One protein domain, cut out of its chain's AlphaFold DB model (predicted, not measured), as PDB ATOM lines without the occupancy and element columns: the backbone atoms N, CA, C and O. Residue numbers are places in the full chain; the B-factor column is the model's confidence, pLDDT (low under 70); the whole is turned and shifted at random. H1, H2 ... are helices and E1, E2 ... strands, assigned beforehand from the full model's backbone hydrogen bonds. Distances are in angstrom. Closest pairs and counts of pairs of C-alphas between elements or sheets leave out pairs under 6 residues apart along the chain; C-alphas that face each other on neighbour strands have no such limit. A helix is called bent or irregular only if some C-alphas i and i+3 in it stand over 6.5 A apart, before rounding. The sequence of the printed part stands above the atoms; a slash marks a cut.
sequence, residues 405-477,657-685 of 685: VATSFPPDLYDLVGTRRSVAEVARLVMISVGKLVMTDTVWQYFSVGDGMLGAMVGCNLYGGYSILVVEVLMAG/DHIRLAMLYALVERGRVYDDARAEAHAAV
ATOM      1  N   VAL A 405     -71.940  26.066   4.683       71.88
ATOM      2  CA  VAL A 405     -71.700  24.826   5.461       71.88
ATOM      3  C   VAL A 405     -71.857  23.541   4.636       71.88
ATOM      4  O   VAL A 405     -71.094  22.600   4.822       71.88
ATOM      5  N   ALA A 406     -72.799  23.507   3.692       73.81
ATOM      6  CA  ALA A 406     -73.031  22.346   2.827       73.81
ATOM      7  C   ALA A 406     -72.111  22.295   1.589       73.81
ATOM      8  O   ALA A 406     -72.228  21.382   0.774       73.81
ATOM      9  N   THR A 407     -71.223  23.277   1.404       85.00
ATOM     10  CA  THR A 407     -70.374  23.356   0.209       85.00
ATOM     11  C   THR A 407     -69.036  22.669   0.457       85.00
ATOM     12  O   THR A 407     -68.271  23.077   1.335       85.00
ATOM     13  N   SER A 408     -68.726  21.644  -0.333       85.56
ATOM     14  CA  SER A 408     -67.408  21.006  -0.365       85.56
ATOM     15  C   SER A 408     -66.526  21.621  -1.450       85.56
ATOM     16  O   SER A 408     -67.020  22.138  -2.457       85.56
ATOM     17  N   PHE A 409     -65.207  21.539  -1.269       88.44
ATOM     18  CA  PHE A 409     -64.295  21.766  -2.387       88.44
ATOM     19  C   PHE A 409     -64.488  20.671  -3.444       88.44
ATOM     20  O   PHE A 409     -64.795  19.530  -3.079       88.44
ATOM     21  N   PRO A 410     -64.318  20.985  -4.740       84.94
ATOM     22  CA  PRO A 410     -64.260  19.961  -5.770       84.94
ATOM     23  C   PRO A 410     -63.141  18.954  -5.454       84.94
ATOM     24  O   PRO A 410     -62.027  19.393  -5.154       84.94
ATOM     25  N   PRO A 411     -63.398  17.634  -5.535       83.75
ATOM     26  CA  PRO A 411     -62.380  16.615  -5.277       83.75
ATOM     27  C   PRO A 411     -61.126  16.761  -6.135       83.75
ATOM     28  O   PRO A 411     -60.022  16.474  -5.682       83.75
ATOM     29  N   ASP A 412     -61.296  17.271  -7.349       83.69
ATOM     30  CA  ASP A 412     -60.219  17.510  -8.304       83.69
ATOM     31  C   ASP A 412     -59.245  18.614  -7.897       83.69
ATOM     32  O   ASP A 412     -58.159  18.706  -8.455       83.69
ATOM     33  N   LEU A 413     -59.612  19.431  -6.908       80.56
ATOM     34  CA  LEU A 413     -58.743  20.455  -6.341       80.56
ATOM     35  C   LEU A 413     -58.162  20.043  -4.987       80.56
ATOM     36  O   LEU A 413     -57.558  20.880  -4.328       80.56
ATOM     37  N   TYR A 414     -58.331  18.797  -4.529       83.00
ATOM     38  CA  TYR A 414     -57.831  18.388  -3.211       83.00
ATOM     39  C   TYR A 414     -56.319  18.519  -3.055       83.00
ATOM     40  O   TYR A 414     -55.881  18.810  -1.947       83.00
ATOM     41  N   ASP A 415     -55.548  18.390  -4.130       73.19
ATOM     42  CA  ASP A 415     -54.095  18.584  -4.097       73.19
ATOM     43  C   ASP A 415     -53.739  20.067  -3.863       73.19
ATOM     44  O   ASP A 415     -52.883  20.389  -3.044       73.19
ATOM     45  N   LEU A 416     -54.510  20.989  -4.455       78.50
ATOM     46  CA  LEU A 416     -54.428  22.430  -4.183       78.50
ATOM     47  C   LEU A 416     -54.975  22.805  -2.790       78.50
ATOM     48  O   LEU A 416     -54.496  23.744  -2.159       78.50
ATOM     49  N   VAL A 417     -56.021  22.121  -2.326       76.38
ATOM     50  CA  VAL A 417     -56.712  22.409  -1.057       76.38
ATOM     51  C   VAL A 417     -55.978  21.783   0.133       76.38
ATOM     52  O   VAL A 417     -56.085  22.281   1.246       76.38
ATOM     53  N   GLY A 418     -55.278  20.665  -0.048       79.00
ATOM     54  CA  GLY A 418     -54.649  19.892   1.025       79.00
ATOM     55  C   GLY A 418     -55.635  19.238   2.007       79.00
ATOM     56  O   GLY A 418     -55.228  18.750   3.062       79.00
ATOM     57  N   THR A 419     -56.948  19.248   1.732       83.69
ATOM     58  CA  THR A 419     -57.955  18.646   2.620       83.69
ATOM     59  C   THR A 419     -59.281  18.315   1.927       83.69
ATOM     60  O   THR A 419     -59.641  18.918   0.924       83.69
ATOM     61  N   ARG A 420     -60.040  17.378   2.518       87.31
ATOM     62  CA  ARG A 420     -61.410  16.997   2.111       87.31
ATOM     63  C   ARG A 420     -62.514  17.684   2.929       87.31
ATOM     64  O   ARG A 420     -63.680  17.314   2.824       87.31
ATOM     65  N   ARG A 421     -62.147  18.623   3.803       89.94
ATOM     66  CA  ARG A 421     -63.087  19.361   4.662       89.94
ATOM     67  C   ARG A 421     -63.990  20.282   3.836       89.94
ATOM     68  O   ARG A 421     -63.656  20.653   2.713       89.94
ATOM     69  N   SER A 422     -65.128  20.675   4.402       92.06
ATOM     70  CA  SER A 422     -66.028  21.655   3.778       92.06
ATOM     71  C   SER A 422     -65.400  23.054   3.694       92.06
ATOM     72  O   SER A 422     -64.484  23.391   4.451       92.06
ATOM     73  N   VAL A 423     -65.934  23.909   2.814       93.25
ATOM     74  CA  VAL A 423     -65.514  25.317   2.679       93.25
ATOM     75  C   VAL A 423     -65.638  26.054   4.016       93.25
ATOM     76  O   VAL A 423     -64.716  26.762   4.419       93.25
ATOM     77  N   ALA A 424     -66.738  25.844   4.743       95.25
ATOM     78  CA  ALA A 424     -66.959  26.479   6.041       95.25
ATOM     79  C   ALA A 424     -65.958  26.007   7.110       95.25
ATOM     80  O   ALA A 424     -65.462  26.813   7.898       95.25
ATOM     81  N   GLU A 425     -65.621  24.716   7.147       94.25
ATOM     82  CA  GLU A 425     -64.613  24.202   8.081       94.25
ATOM     83  C   GLU A 425     -63.224  24.752   7.770       94.25
ATOM     84  O   GLU A 425     -62.522  25.180   8.686       94.25
ATOM     85  N   VAL A 426     -62.843  24.800   6.493       94.62
ATOM     86  CA  VAL A 426     -61.566  25.384   6.070       94.62
ATOM     87  C   VAL A 426     -61.505  26.872   6.416       94.62
ATOM     88  O   VAL A 426     -60.525  27.316   7.014       94.62
ATOM     89  N   ALA A 427     -62.569  27.637   6.153       96.06
ATOM     90  CA  ALA A 427     -62.651  29.047   6.536       96.06
ATOM     91  C   ALA A 427     -62.471  29.237   8.049       96.06
ATOM     92  O   ALA A 427     -61.724  30.116   8.485       96.06
ATOM     93  N   ARG A 428     -63.095  28.373   8.863       95.94
ATOM     94  CA  ARG A 428     -62.939  28.382  10.323       95.94
ATOM     95  C   ARG A 428     -61.495  28.102  10.740       95.94
ATOM     96  O   ARG A 428     -60.977  28.799  11.609       95.94
ATOM     97  N   LEU A 429     -60.843  27.110  10.132       95.44
ATOM     98  CA  LEU A 429     -59.461  26.745  10.457       95.44
ATOM     99  C   LEU A 429     -58.474  27.859  10.109       95.44
ATOM    100  O   LEU A 429     -57.624  28.181  10.941       95.44
ATOM    101  N   VAL A 430     -58.608  28.480   8.933       96.44
ATOM    102  CA  VAL A 430     -57.771  29.627   8.547       96.44
ATOM    103  C   VAL A 430     -58.016  30.798   9.496       96.44
ATOM    104  O   VAL A 430     -57.062  31.372  10.018       96.44
ATOM    105  N   MET A 431     -59.283  31.115   9.787       95.81
ATOM    106  CA  MET A 431     -59.645  32.196  10.705       95.81
ATOM    107  C   MET A 431     -59.040  31.996  12.104       95.81
ATOM    108  O   MET A 431     -58.485  32.941  12.659       95.81
ATOM    109  N   ILE A 432     -59.107  30.787  12.671       96.00
ATOM    110  CA  ILE A 432     -58.534  30.482  13.994       96.00
ATOM    111  C   ILE A 432     -57.002  30.516  13.950       96.00
ATOM    112  O   ILE A 432     -56.373  31.114  14.824       96.00
ATOM    113  N   SER A 433     -56.401  29.889  12.936       95.81
ATOM    114  CA  SER A 433     -54.945  29.745  12.828       95.81
ATOM    115  C   SER A 433     -54.249  31.085  12.641       95.81
ATOM    116  O   SER A 433     -53.246  31.334  13.296       95.81
ATOM    117  N   VAL A 434     -54.802  31.956  11.796       96.19
ATOM    118  CA  VAL A 434     -54.270  33.305  11.568       96.19
ATOM    119  C   VAL A 434     -54.691  34.251  12.695       96.19
ATOM    120  O   VAL A 434     -53.908  35.093  13.120       96.19
ATOM    121  N   GLY A 435     -55.906  34.097  13.229       95.75
ATOM    122  CA  GLY A 435     -56.458  34.973  14.262       95.75
ATOM    123  C   GLY A 435     -55.658  34.994  15.566       95.75
ATOM    124  O   GLY A 435     -55.623  36.033  16.221       95.75
ATOM    125  N   LYS A 436     -55.002  33.885  15.929       95.81
ATOM    126  CA  LYS A 436     -54.164  33.781  17.139       95.81
ATOM    127  C   LYS A 436     -52.758  34.387  16.997       95.81
ATOM    128  O   LYS A 436     -52.070  34.512  18.003       95.81
ATOM    129  N   LEU A 437     -52.333  34.723  15.779       95.00
ATOM    130  CA  LEU A 437     -51.010  35.287  15.487       95.00
ATOM    131  C   LEU A 437     -51.036  36.818  15.552       95.00
ATOM    132  O   LEU A 437     -52.106  37.423  15.453       95.00
ATOM    133  N   VAL A 438     -49.871  37.454  15.685       90.81
ATOM    134  CA  VAL A 438     -49.726  38.918  15.566       90.81
ATOM    135  C   VAL A 438     -49.388  39.326  14.127       90.81
ATOM    136  O   VAL A 438     -48.899  38.524  13.338       90.81
ATOM    137  N   MET A 439     -49.613  40.590  13.749       84.25
ATOM    138  CA  MET A 439     -49.492  41.042  12.344       84.25
ATOM    139  C   MET A 439     -48.102  40.832  11.727       84.25
ATOM    140  O   MET A 439     -47.970  40.711  10.508       84.25
ATOM    141  N   THR A 440     -47.069  40.846  12.567       80.56
ATOM    142  CA  THR A 440     -45.662  40.691  12.179       80.56
ATOM    143  C   THR A 440     -45.189  39.242  12.164       80.56
ATOM    144  O   THR A 440     -44.043  38.999  11.780       80.56
ATOM    145  N   ASP A 441     -46.033  38.296  12.581       86.25
ATOM    146  CA  ASP A 441     -45.694  36.879  12.547       86.25
ATOM    147  C   ASP A 441     -45.626  36.367  11.112       86.25
ATOM    148  O   ASP A 441     -46.198  36.930  10.172       86.25
ATOM    149  N   THR A 442     -44.893  35.274  10.956       88.62
ATOM    150  CA  THR A 442     -44.780  34.544   9.698       88.62
ATOM    151  C   THR A 442     -45.812  33.425   9.693       88.62
ATOM    152  O   THR A 442     -45.893  32.669  10.651       88.62
ATOM    153  N   VAL A 443     -46.610  33.337   8.629       93.75
ATOM    154  CA  VAL A 443     -47.562  32.235   8.423       93.75
ATOM    155  C   VAL A 443     -46.916  31.109   7.639       93.75
ATOM    156  O   VAL A 443     -47.206  29.947   7.882       93.75
ATOM    157  N   TRP A 444     -46.057  31.456   6.686       94.00
ATOM    158  CA  TRP A 444     -45.382  30.488   5.842       94.00
ATOM    159  C   TRP A 444     -43.949  30.935   5.609       94.00
ATOM    160  O   TRP A 444     -43.688  32.089   5.269       94.00
ATOM    161  N   GLN A 445     -43.008  30.024   5.790       86.88
ATOM    162  CA  GLN A 445     -41.625  30.202   5.385       86.88
ATOM    163  C   GLN A 445     -41.100  28.842   4.978       86.88
ATOM    164  O   GLN A 445     -41.033  27.944   5.817       86.88
ATOM    165  N   TYR A 446     -40.688  28.732   3.718       83.50
ATOM    166  CA  TYR A 446     -40.188  27.476   3.189       83.50
ATOM    167  C   TYR A 446     -39.076  26.887   4.066       83.50
ATOM    168  O   TYR A 446     -38.131  27.582   4.468       83.50
ATOM    169  N   PHE A 447     -39.189  25.588   4.314       82.81
ATOM    170  CA  PHE A 447     -38.206  24.779   5.009       82.81
ATOM    171  C   PHE A 447     -38.119  23.421   4.312       82.81
ATOM    172  O   PHE A 447     -39.127  22.732   4.176       82.81
ATOM    173  N   SER A 448     -36.923  23.020   3.875       85.00
ATOM    174  CA  SER A 448     -36.758  21.687   3.291       85.00
ATOM    175  C   SER A 448     -36.770  20.632   4.397       85.00
ATOM    176  O   SER A 448     -35.793  20.483   5.129       85.00
ATOM    177  N   VAL A 449     -37.892  19.921   4.536       87.38
ATOM    178  CA  VAL A 449     -38.093  18.905   5.586       87.38
ATOM    179  C   VAL A 449     -37.089  17.757   5.440       87.38
ATOM    180  O   VAL A 449     -36.527  17.306   6.434       87.38
ATOM    181  N   GLY A 450     -36.811  17.327   4.205       84.75
ATOM    182  CA  GLY A 450     -35.874  16.234   3.927       84.75
ATOM    183  C   GLY A 450     -34.419  16.546   4.298       84.75
ATOM    184  O   GLY A 450     -33.658  15.629   4.587       84.75
ATOM    185  N   ASP A 451     -34.045  17.828   4.351       82.25
ATOM    186  CA  ASP A 451     -32.684  18.267   4.683       82.25
ATOM    187  C   ASP A 451     -32.472  18.515   6.191       82.25
ATOM    188  O   ASP A 451     -31.398  18.967   6.606       82.25
ATOM    189  N   GLY A 452     -33.485  18.247   7.027       86.31
ATOM    190  CA  GLY A 452     -33.406  18.358   8.485       86.31
ATOM    191  C   GLY A 452     -32.849  19.711   8.943       86.31
ATOM    192  O   GLY A 452     -33.353  20.766   8.563       86.31
ATOM    193  N   MET A 453     -31.761  19.706   9.719       79.81
ATOM    194  CA  MET A 453     -31.118  20.933  10.223       79.81
ATOM    195  C   MET A 453     -30.674  21.922   9.133       79.81
ATOM    196  O   MET A 453     -30.589  23.125   9.384       79.81
ATOM    197  N   LEU A 454     -30.400  21.443   7.917       74.94
ATOM    198  CA  LEU A 454     -30.029  22.295   6.787       74.94
ATOM    199  C   LEU A 454     -31.251  22.841   6.038       74.94
ATOM    200  O   LEU A 454     -31.087  23.703   5.174       74.94
ATOM    201  N   GLY A 455     -32.469  22.428   6.397       73.81
ATOM    202  CA  GLY A 455     -33.699  22.780   5.693       73.81
ATOM    203  C   GLY A 455     -33.927  24.283   5.540       73.81
ATOM    204  O   GLY A 455     -34.309  24.760   4.467       73.81
ATOM    205  N   ALA A 456     -33.600  25.060   6.577       70.19
ATOM    206  CA  ALA A 456     -33.657  26.519   6.530       70.19
ATOM    207  C   ALA A 456     -32.595  27.116   5.588       70.19
ATOM    208  O   ALA A 456     -32.865  28.097   4.890       70.19
ATOM    209  N   MET A 457     -31.393  26.532   5.546       63.25
ATOM    210  CA  MET A 457     -30.309  26.965   4.661       63.25
ATOM    211  C   MET A 457     -30.638  26.664   3.199       63.25
ATOM    212  O   MET A 457     -30.451  27.532   2.348       63.25
ATOM    213  N   VAL A 458     -31.174  25.477   2.916       65.75
ATOM    214  CA  VAL A 458     -31.627  25.077   1.578       65.75
ATOM    215  C   VAL A 458     -32.723  26.014   1.094       65.75
ATOM    216  O   VAL A 458     -32.605  26.592   0.015       65.75
ATOM    217  N   GLY A 459     -33.722  26.284   1.937       62.00
ATOM    218  CA  GLY A 459     -34.750  27.274   1.631       62.00
ATOM    219  C   GLY A 459     -34.203  28.677   1.360       62.00
ATOM    220  O   GLY A 459     -34.657  29.366   0.443       62.00
ATOM    221  N   CYS A 460     -33.187  29.099   2.118       59.69
ATOM    222  CA  CYS A 460     -32.486  30.360   1.879       59.69
ATOM    223  C   CYS A 460     -31.712  30.390   0.564       59.69
ATOM    224  O   CYS A 460     -31.689  31.418  -0.101       59.69
ATOM    225  N   ASN A 461     -31.074  29.293   0.182       55.62
ATOM    226  CA  ASN A 461     -30.316  29.234  -1.060       55.62
ATOM    227  C   ASN A 461     -31.240  29.190  -2.283       55.62
ATOM    228  O   ASN A 461     -30.967  29.872  -3.265       55.62
ATOM    229  N   LEU A 462     -32.338  28.430  -2.214       60.47
ATOM    230  CA  LEU A 462     -33.269  28.266  -3.334       60.47
ATOM    231  C   LEU A 462     -34.180  29.480  -3.518       60.47
ATOM    232  O   LEU A 462     -34.324  30.006  -4.621       60.47
ATOM    233  N   TYR A 463     -34.790  29.934  -2.426       64.81
ATOM    234  CA  TYR A 463     -35.849  30.943  -2.463       64.81
ATOM    235  C   TYR A 463     -35.449  32.222  -1.744       64.81
ATOM    236  O   TYR A 463     -36.239  33.158  -1.658       64.81
ATOM    237  N   GLY A 464     -34.225  32.285  -1.216       53.22
ATOM    238  CA  GLY A 464     -33.748  33.470  -0.532       53.22
ATOM    239  C   GLY A 464     -34.214  33.603   0.913       53.22
ATOM    240  O   GLY A 464     -33.866  34.562   1.589       53.22
ATOM    241  N   GLY A 465     -34.969  32.627   1.428       55.41
ATOM    242  CA  GLY A 465     -35.594  32.689   2.745       55.41
ATOM    243  C   GLY A 465     -36.933  33.405   2.671       55.41
ATOM    244  O   GLY A 465     -37.323  34.067   3.630       55.41
ATOM    245  N   TYR A 466     -37.592  33.286   1.522       68.25
ATOM    246  CA  TYR A 466     -38.905  33.822   1.237       68.25
ATOM    247  C   TYR A 466     -39.943  33.384   2.281       68.25
ATOM    248  O   TYR A 466     -39.897  32.263   2.793       68.25
ATOM    249  N   SER A 467     -40.840  34.296   2.647       80.12
ATOM    250  CA  SER A 467     -41.834  34.081   3.696       80.12
ATOM    251  C   SER A 467     -43.057  34.957   3.478       80.12
ATOM    252  O   SER A 467     -42.925  36.056   2.944       80.12
ATOM    253  N   ILE A 468     -44.193  34.497   3.983       85.75
ATOM    254  CA  ILE A 468     -45.469  35.200   4.000       85.75
ATOM    255  C   ILE A 468     -45.776  35.625   5.428       85.75
ATOM    256  O   ILE A 468     -45.842  34.789   6.334       85.75
ATOM    257  N   LEU A 469     -45.986  36.922   5.628       85.56
ATOM    258  CA  LEU A 469     -46.420  37.464   6.914       85.56
ATOM    259  C   LEU A 469     -47.936  37.346   7.098       85.56
ATOM    260  O   LEU A 469     -48.699  37.291   6.133       85.56
ATOM    261  N   VAL A 470     -48.395  37.405   8.348       91.38
ATOM    262  CA  VAL A 470     -49.826  37.425   8.691       91.38
ATOM    263  C   VAL A 470     -50.574  38.511   7.924       91.38
ATOM    264  O   VAL A 470     -51.603  38.228   7.313       91.38
ATOM    265  N   VAL A 471     -50.038  39.735   7.870       87.81
ATOM    266  CA  VAL A 471     -50.660  40.843   7.124       87.81
ATOM    267  C   VAL A 471     -50.899  40.518   5.642       87.81
ATOM    268  O   VAL A 471     -51.898  40.959   5.075       87.81
ATOM    269  N   GLU A 472     -50.035  39.717   5.013       87.31
ATOM    270  CA  GLU A 472     -50.189  39.315   3.610       87.31
ATOM    271  C   GLU A 472     -51.349  38.336   3.437       87.31
ATOM    272  O   GLU A 472     -52.165  38.504   2.530       87.31
ATOM    273  N   VAL A 473     -51.485  37.378   4.358       94.38
ATOM    274  CA  VAL A 473     -52.613  36.435   4.387       94.38
ATOM    275  C   VAL A 473     -53.931  37.170   4.611       94.38
ATOM    276  O   VAL A 473     -54.913  36.893   3.920       94.38
ATOM    277  N   LEU A 474     -53.958  38.154   5.515       94.12
ATOM    278  CA  LEU A 474     -55.155  38.961   5.763       94.12
ATOM    279  C   LEU A 474     -55.572  39.762   4.533       94.12
ATOM    280  O   LEU A 474     -56.758  39.851   4.231       94.12
ATOM    281  N   MET A 475     -54.607  40.336   3.818       90.62
ATOM    282  CA  MET A 475     -54.854  41.091   2.590       90.62
ATOM    283  C   MET A 475     -55.306  40.192   1.438       90.62
ATOM    284  O   MET A 475     -56.135  40.604   0.626       90.62
ATOM    285  N   ALA A 476     -54.779  38.970   1.373       92.12
ATOM    286  CA  ALA A 476     -55.173  37.970   0.394       92.12
ATOM    287  C   ALA A 476     -56.567  37.391   0.678       92.12
ATOM    288  O   ALA A 476     -57.298  37.094  -0.262       92.12
ATOM    289  N   GLY A 477     -56.974  37.291   1.947       93.00
ATOM    290  CA  GLY A 477     -58.315  36.883   2.380       93.00
ATOM    291  C   GLY A 477     -59.362  37.998   2.293       93.00
ATOM    292  O   GLY A 477     -60.133  38.199   3.227       93.00
ATOM    293  N   ASP A 657     -63.574  32.564  -4.921       92.62
ATOM    294  CA  ASP A 657     -63.357  32.758  -3.480       92.62
ATOM    295  C   ASP A 657     -63.046  31.437  -2.751       92.62
ATOM    296  O   ASP A 657     -62.291  31.443  -1.781       92.62
ATOM    297  N   HIS A 658     -63.556  30.297  -3.239       92.25
ATOM    298  CA  HIS A 658     -63.213  28.985  -2.684       92.25
ATOM    299  C   HIS A 658     -61.785  28.600  -3.075       92.25
ATOM    300  O   HIS A 658     -61.008  28.230  -2.205       92.25
ATOM    301  N   ILE A 659     -61.393  28.763  -4.343       91.81
ATOM    302  CA  ILE A 659     -60.005  28.518  -4.778       91.81
ATOM    303  C   ILE A 659     -59.029  29.380  -3.967       91.81
ATOM    304  O   ILE A 659     -57.999  28.908  -3.493       91.81
ATOM    305  N   ARG A 660     -59.373  30.653  -3.760       93.56
ATOM    306  CA  ARG A 660     -58.589  31.559  -2.924       93.56
ATOM    307  C   ARG A 660     -58.471  31.056  -1.490       93.56
ATOM    308  O   ARG A 660     -57.369  31.051  -0.953       93.56
ATOM    309  N   LEU A 661     -59.577  30.648  -0.870       94.56
ATOM    310  CA  LEU A 661     -59.551  30.085   0.479       94.56
ATOM    311  C   LEU A 661     -58.682  28.821   0.544       94.56
ATOM    312  O   LEU A 661     -57.909  28.679   1.487       94.56
ATOM    313  N   ALA A 662     -58.783  27.944  -0.457       92.75
ATOM    314  CA  ALA A 662     -57.981  26.731  -0.569       92.75
ATOM    315  C   ALA A 662     -56.482  27.049  -0.582       92.75
ATOM    316  O   ALA A 662     -55.740  26.506   0.229       92.75
ATOM    317  N   MET A 663     -56.060  28.012  -1.408       93.88
ATOM    318  CA  MET A 663     -54.674  28.486  -1.450       93.88
ATOM    319  C   MET A 663     -54.205  29.020  -0.086       93.88
ATOM    320  O   MET A 663     -53.112  28.687   0.367       93.88
ATOM    321  N   LEU A 664     -55.019  29.843   0.590       95.12
ATOM    322  CA  LEU A 664     -54.665  30.374   1.914       95.12
ATOM    323  C   LEU A 664     -54.517  29.259   2.946       95.12
ATOM    324  O   LEU A 664     -53.579  29.276   3.738       95.12
ATOM    325  N   TYR A 665     -55.434  28.297   2.934       95.38
ATOM    326  CA  TYR A 665     -55.392  27.158   3.836       95.38
ATOM    327  C   TYR A 665     -54.171  26.274   3.582       95.38
ATOM    328  O   TYR A 665     -53.469  25.957   4.538       95.38
ATOM    329  N   ALA A 666     -53.861  25.958   2.322       93.31
ATOM    330  CA  ALA A 666     -52.673  25.189   1.969       93.31
ATOM    331  C   ALA A 666     -51.398  25.853   2.512       93.31
ATOM    332  O   ALA A 666     -50.605  25.196   3.180       93.31
ATOM    333  N   LEU A 667     -51.238  27.168   2.334       94.75
ATOM    334  CA  LEU A 667     -50.080  27.894   2.868       94.75
ATOM    335  C   LEU A 667     -50.040  27.919   4.403       94.75
ATOM    336  O   LEU A 667     -48.964  27.781   4.979       94.75
ATOM    337  N   VAL A 668     -51.186  28.058   5.074       95.69
ATOM    338  CA  VAL A 668     -51.270  28.003   6.545       95.69
ATOM    339  C   VAL A 668     -50.887  26.618   7.076       95.69
ATOM    340  O   VAL A 668     -50.133  26.518   8.043       95.69
ATOM    341  N   GLU A 669     -51.387  25.546   6.462       94.56
ATOM    342  CA  GLU A 669     -51.067  24.174   6.870       94.56
ATOM    343  C   GLU A 669     -49.603  23.830   6.583       94.56
ATOM    344  O   GLU A 669     -48.910  23.318   7.460       94.56
ATOM    345  N   ARG A 670     -49.098  24.159   5.388       93.00
ATOM    346  CA  ARG A 670     -47.695  23.923   5.016       93.00
ATOM    347  C   ARG A 670     -46.732  24.740   5.865       93.00
ATOM    348  O   ARG A 670     -45.709  24.217   6.292       93.00
ATOM    349  N   GLY A 671     -47.095  25.977   6.192       94.38
ATOM    350  CA  GLY A 671     -46.353  26.805   7.133       94.38
ATOM    351  C   GLY A 671     -46.210  26.148   8.504       94.38
ATOM    352  O   GLY A 671     -45.098  26.064   9.018       94.38
ATOM    353  N   ARG A 672     -47.297  25.575   9.041       94.38
ATOM    354  CA  ARG A 672     -47.249  24.796  10.290       94.38
ATOM    355  C   ARG A 672     -46.307  23.600  10.180       94.38
ATOM    356  O   ARG A 672     -45.469  23.426  11.052       94.38
ATOM    357  N   VAL A 673     -46.401  22.822   9.099       93.62
ATOM    358  CA  VAL A 673     -45.500  21.677   8.863       93.62
ATOM    359  C   VAL A 673     -44.033  22.120   8.854       93.62
ATOM    360  O   VAL A 673     -43.179  21.444   9.420       93.62
ATOM    361  N   TYR A 674     -43.728  23.263   8.239       93.31
ATOM    362  CA  TYR A 674     -42.374  23.813   8.213       93.31
ATOM    363  C   TYR A 674     -41.894  24.335   9.563       93.31
ATOM    364  O   TYR A 674     -40.706  24.215   9.861       93.31
ATOM    365  N   ASP A 675     -42.779  24.910  10.371       91.88
ATOM    366  CA  ASP A 675     -42.440  25.355  11.719       91.88
ATOM    367  C   ASP A 675     -42.231  24.166  12.667       91.88
ATOM    368  O   ASP A 675     -41.255  24.169  13.418       91.88
ATOM    369  N   ASP A 676     -43.063  23.124  12.569       93.00
ATOM    370  CA  ASP A 676     -42.915  21.875  13.326       93.00
ATOM    371  C   ASP A 676     -41.585  21.187  12.969       93.00
ATOM    372  O   ASP A 676     -40.766  20.924  13.848       93.00
ATOM    373  N   ALA A 677     -41.295  21.010  11.674       90.56
ATOM    374  CA  ALA A 677     -40.031  20.425  11.212       90.56
ATOM    375  C   ALA A 677     -38.806  21.251  11.645       90.56
ATOM    376  O   ALA A 677     -37.752  20.705  11.977       90.56
ATOM    377  N   ARG A 678     -38.932  22.583  11.672       88.31
ATOM    378  CA  ARG A 678     -37.870  23.470  12.158       88.31
ATOM    379  C   ARG A 678     -37.671  23.332  13.665       88.31
ATOM    380  O   ARG A 678     -36.528  23.320  14.114       88.31
ATOM    381  N   ALA A 679     -38.749  23.226  14.439       87.69
ATOM    382  CA  ALA A 679     -38.685  23.017  15.881       87.69
ATOM    383  C   ALA A 679     -38.048  21.662  16.225       87.69
ATOM    384  O   ALA A 679     -37.165  21.608  17.079       87.69
ATOM    385  N   GLU A 680     -38.421  20.598  15.514       88.00
ATOM    386  CA  GLU A 680     -37.814  19.269  15.646       88.00
ATOM    387  C   GLU A 680     -36.318  19.289  15.312       88.00
ATOM    388  O   GLU A 680     -35.501  18.785  16.082       88.00
ATOM    389  N   ALA A 681     -35.937  19.938  14.207       80.50
ATOM    390  CA  ALA A 681     -34.537  20.078  13.819       80.50
ATOM    391  C   ALA A 681     -33.706  20.852  14.857       80.50
ATOM    392  O   ALA A 681     -32.535  20.540  15.052       80.50
ATOM    393  N   HIS A 682     -34.297  21.844  15.533       75.44
ATOM    394  CA  HIS A 682     -33.639  22.570  16.622       75.44
ATOM    395  C   HIS A 682     -33.544  21.765  17.920       75.44
ATOM    396  O   HIS A 682     -32.567  21.928  18.640       75.44
ATOM    397  N   ALA A 683     -34.530  20.918  18.221       72.50
ATOM    398  CA  ALA A 683     -34.529  20.070  19.414       72.50
ATOM    399  C   ALA A 683     -33.550  18.884  19.321       72.50
ATOM    400  O   ALA A 683     -33.246  18.261  20.334       72.50
ATOM    401  N   ALA A 684     -33.076  18.557  18.114       62.19
ATOM    402  CA  ALA A 684     -32.083  17.512  17.864       62.19
ATOM    403  C   ALA A 684     -30.620  17.960  18.098       62.19
ATOM    404  O   ALA A 684     -29.708  17.151  17.914       62.19
ATOM    405  N   VAL A 685     -30.404  19.227  18.478       53.75
ATOM    406  CA  VAL A 685     -29.115  19.826  18.887       53.75
ATOM    407  C   VAL A 685     -29.075  19.935  20.401       53.75
ATOM    408  O   VAL A 685     -27.999  19.641  20.969       53.75
TER     409      VAL A 685
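What this domain is: This is residues 405 to 477 and 657 to 685 of the 685 residues of the protein "ULP_PROTEASE domain-containing protein" of Porphyra umbilicalis (UniProt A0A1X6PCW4). A small two-stranded ribbon, E1 and E2, packs through E1 on the middle part of one long helix, H5, which runs as a spine through the model. Shorter helices are set along that spine, H1 and H2 near its first part and H3 near its last part, while H4 continues from E2 beside the ribbon. The printed part has 102 residues, with five named helices and two named strands in the order H1, H2, E1, H3, E2, H4, H5; the sheet, E1 - E2, is antiparallel. The class is mostly helix, and the whole is compact, with a radius of gyration of the C-alphas of 14.7 A and an elongated outline of 46 by 29 by 24 A.

Where its parts are: Strand E1 is residues 442 to 445, with C-alpha 442 at (-44.780, 34.544, 9.698), and strand E2 is residues 467 to 469. H5, residues 657 to 683, is the longest helix at 38.9 A, from C-alpha 657 at (-63.357, 32.758, -3.480) to C-alpha 683 at (-34.529, 20.070, 19.414). H4 is residues 470 to 476. H2, residues 423 to 435, measures 17.6 A, and H3, residues 449 to 463, measures 14.7 A. H1 is residues 411 to 417. H1 and H3 are irregular: C-alphas 412 and 415 are 7.5 A apart, and C-alphas 450 and 453 are 9.2 A apart.

How they stand to each other: E1 and E2 are antiparallel neighbours, with N 443 and O 468 at 2.8 A and N 468 and O 444 at 2.8 A, both within hydrogen-bond range. The closest C-alphas of E1 and H5, those of Trp 444 and Gly 671, are 4.0 A apart. H5 is the hub, touching four helices, and the helix packing is mostly crossed. Its residues 658 to 668 touch H2, closest at the C-alphas of Val 430 and Tyr 665, 5.8 A, at a steep tilt of 47 degrees, the same way. Its residues 659 to 666 touch H1, closest at the C-alphas of Val 417 and Ala 662, 4.5 A, at a steep tilt of 48 degrees. Its residues 674 to 682 touch H3, closest at the C-alphas of Met 453 and Ala 681, 5.0 A, at a steep tilt of 58 degrees, opposite ways. H4 and H5 only just touch, with 3 pairs of C-alphas within 8 A, the closest being those of Val 473 and Leu 664, 6.9 A. H1 and H2 are apart. In H2, H4 and H5 every O i to N i+4 pair is within hydrogen-bond range; in H3 6 of 11 are, and in H1 1 of 3, beside 3 of 4 O i to N i+3 pairs.

The domain as a whole: The farthest C-alphas, those of Ala 406 and Val 685, are 46.8 A apart. Residues 478 to 656 are not printed, and C-alphas 477 and 657 are 8.8 A apart across this cut. Of the links printed whole, H2 to E1 is short and the others are tight. The mean pLDDT of the printed part is 85.0; residues 457 to 466 and 684 to 685 are under 70.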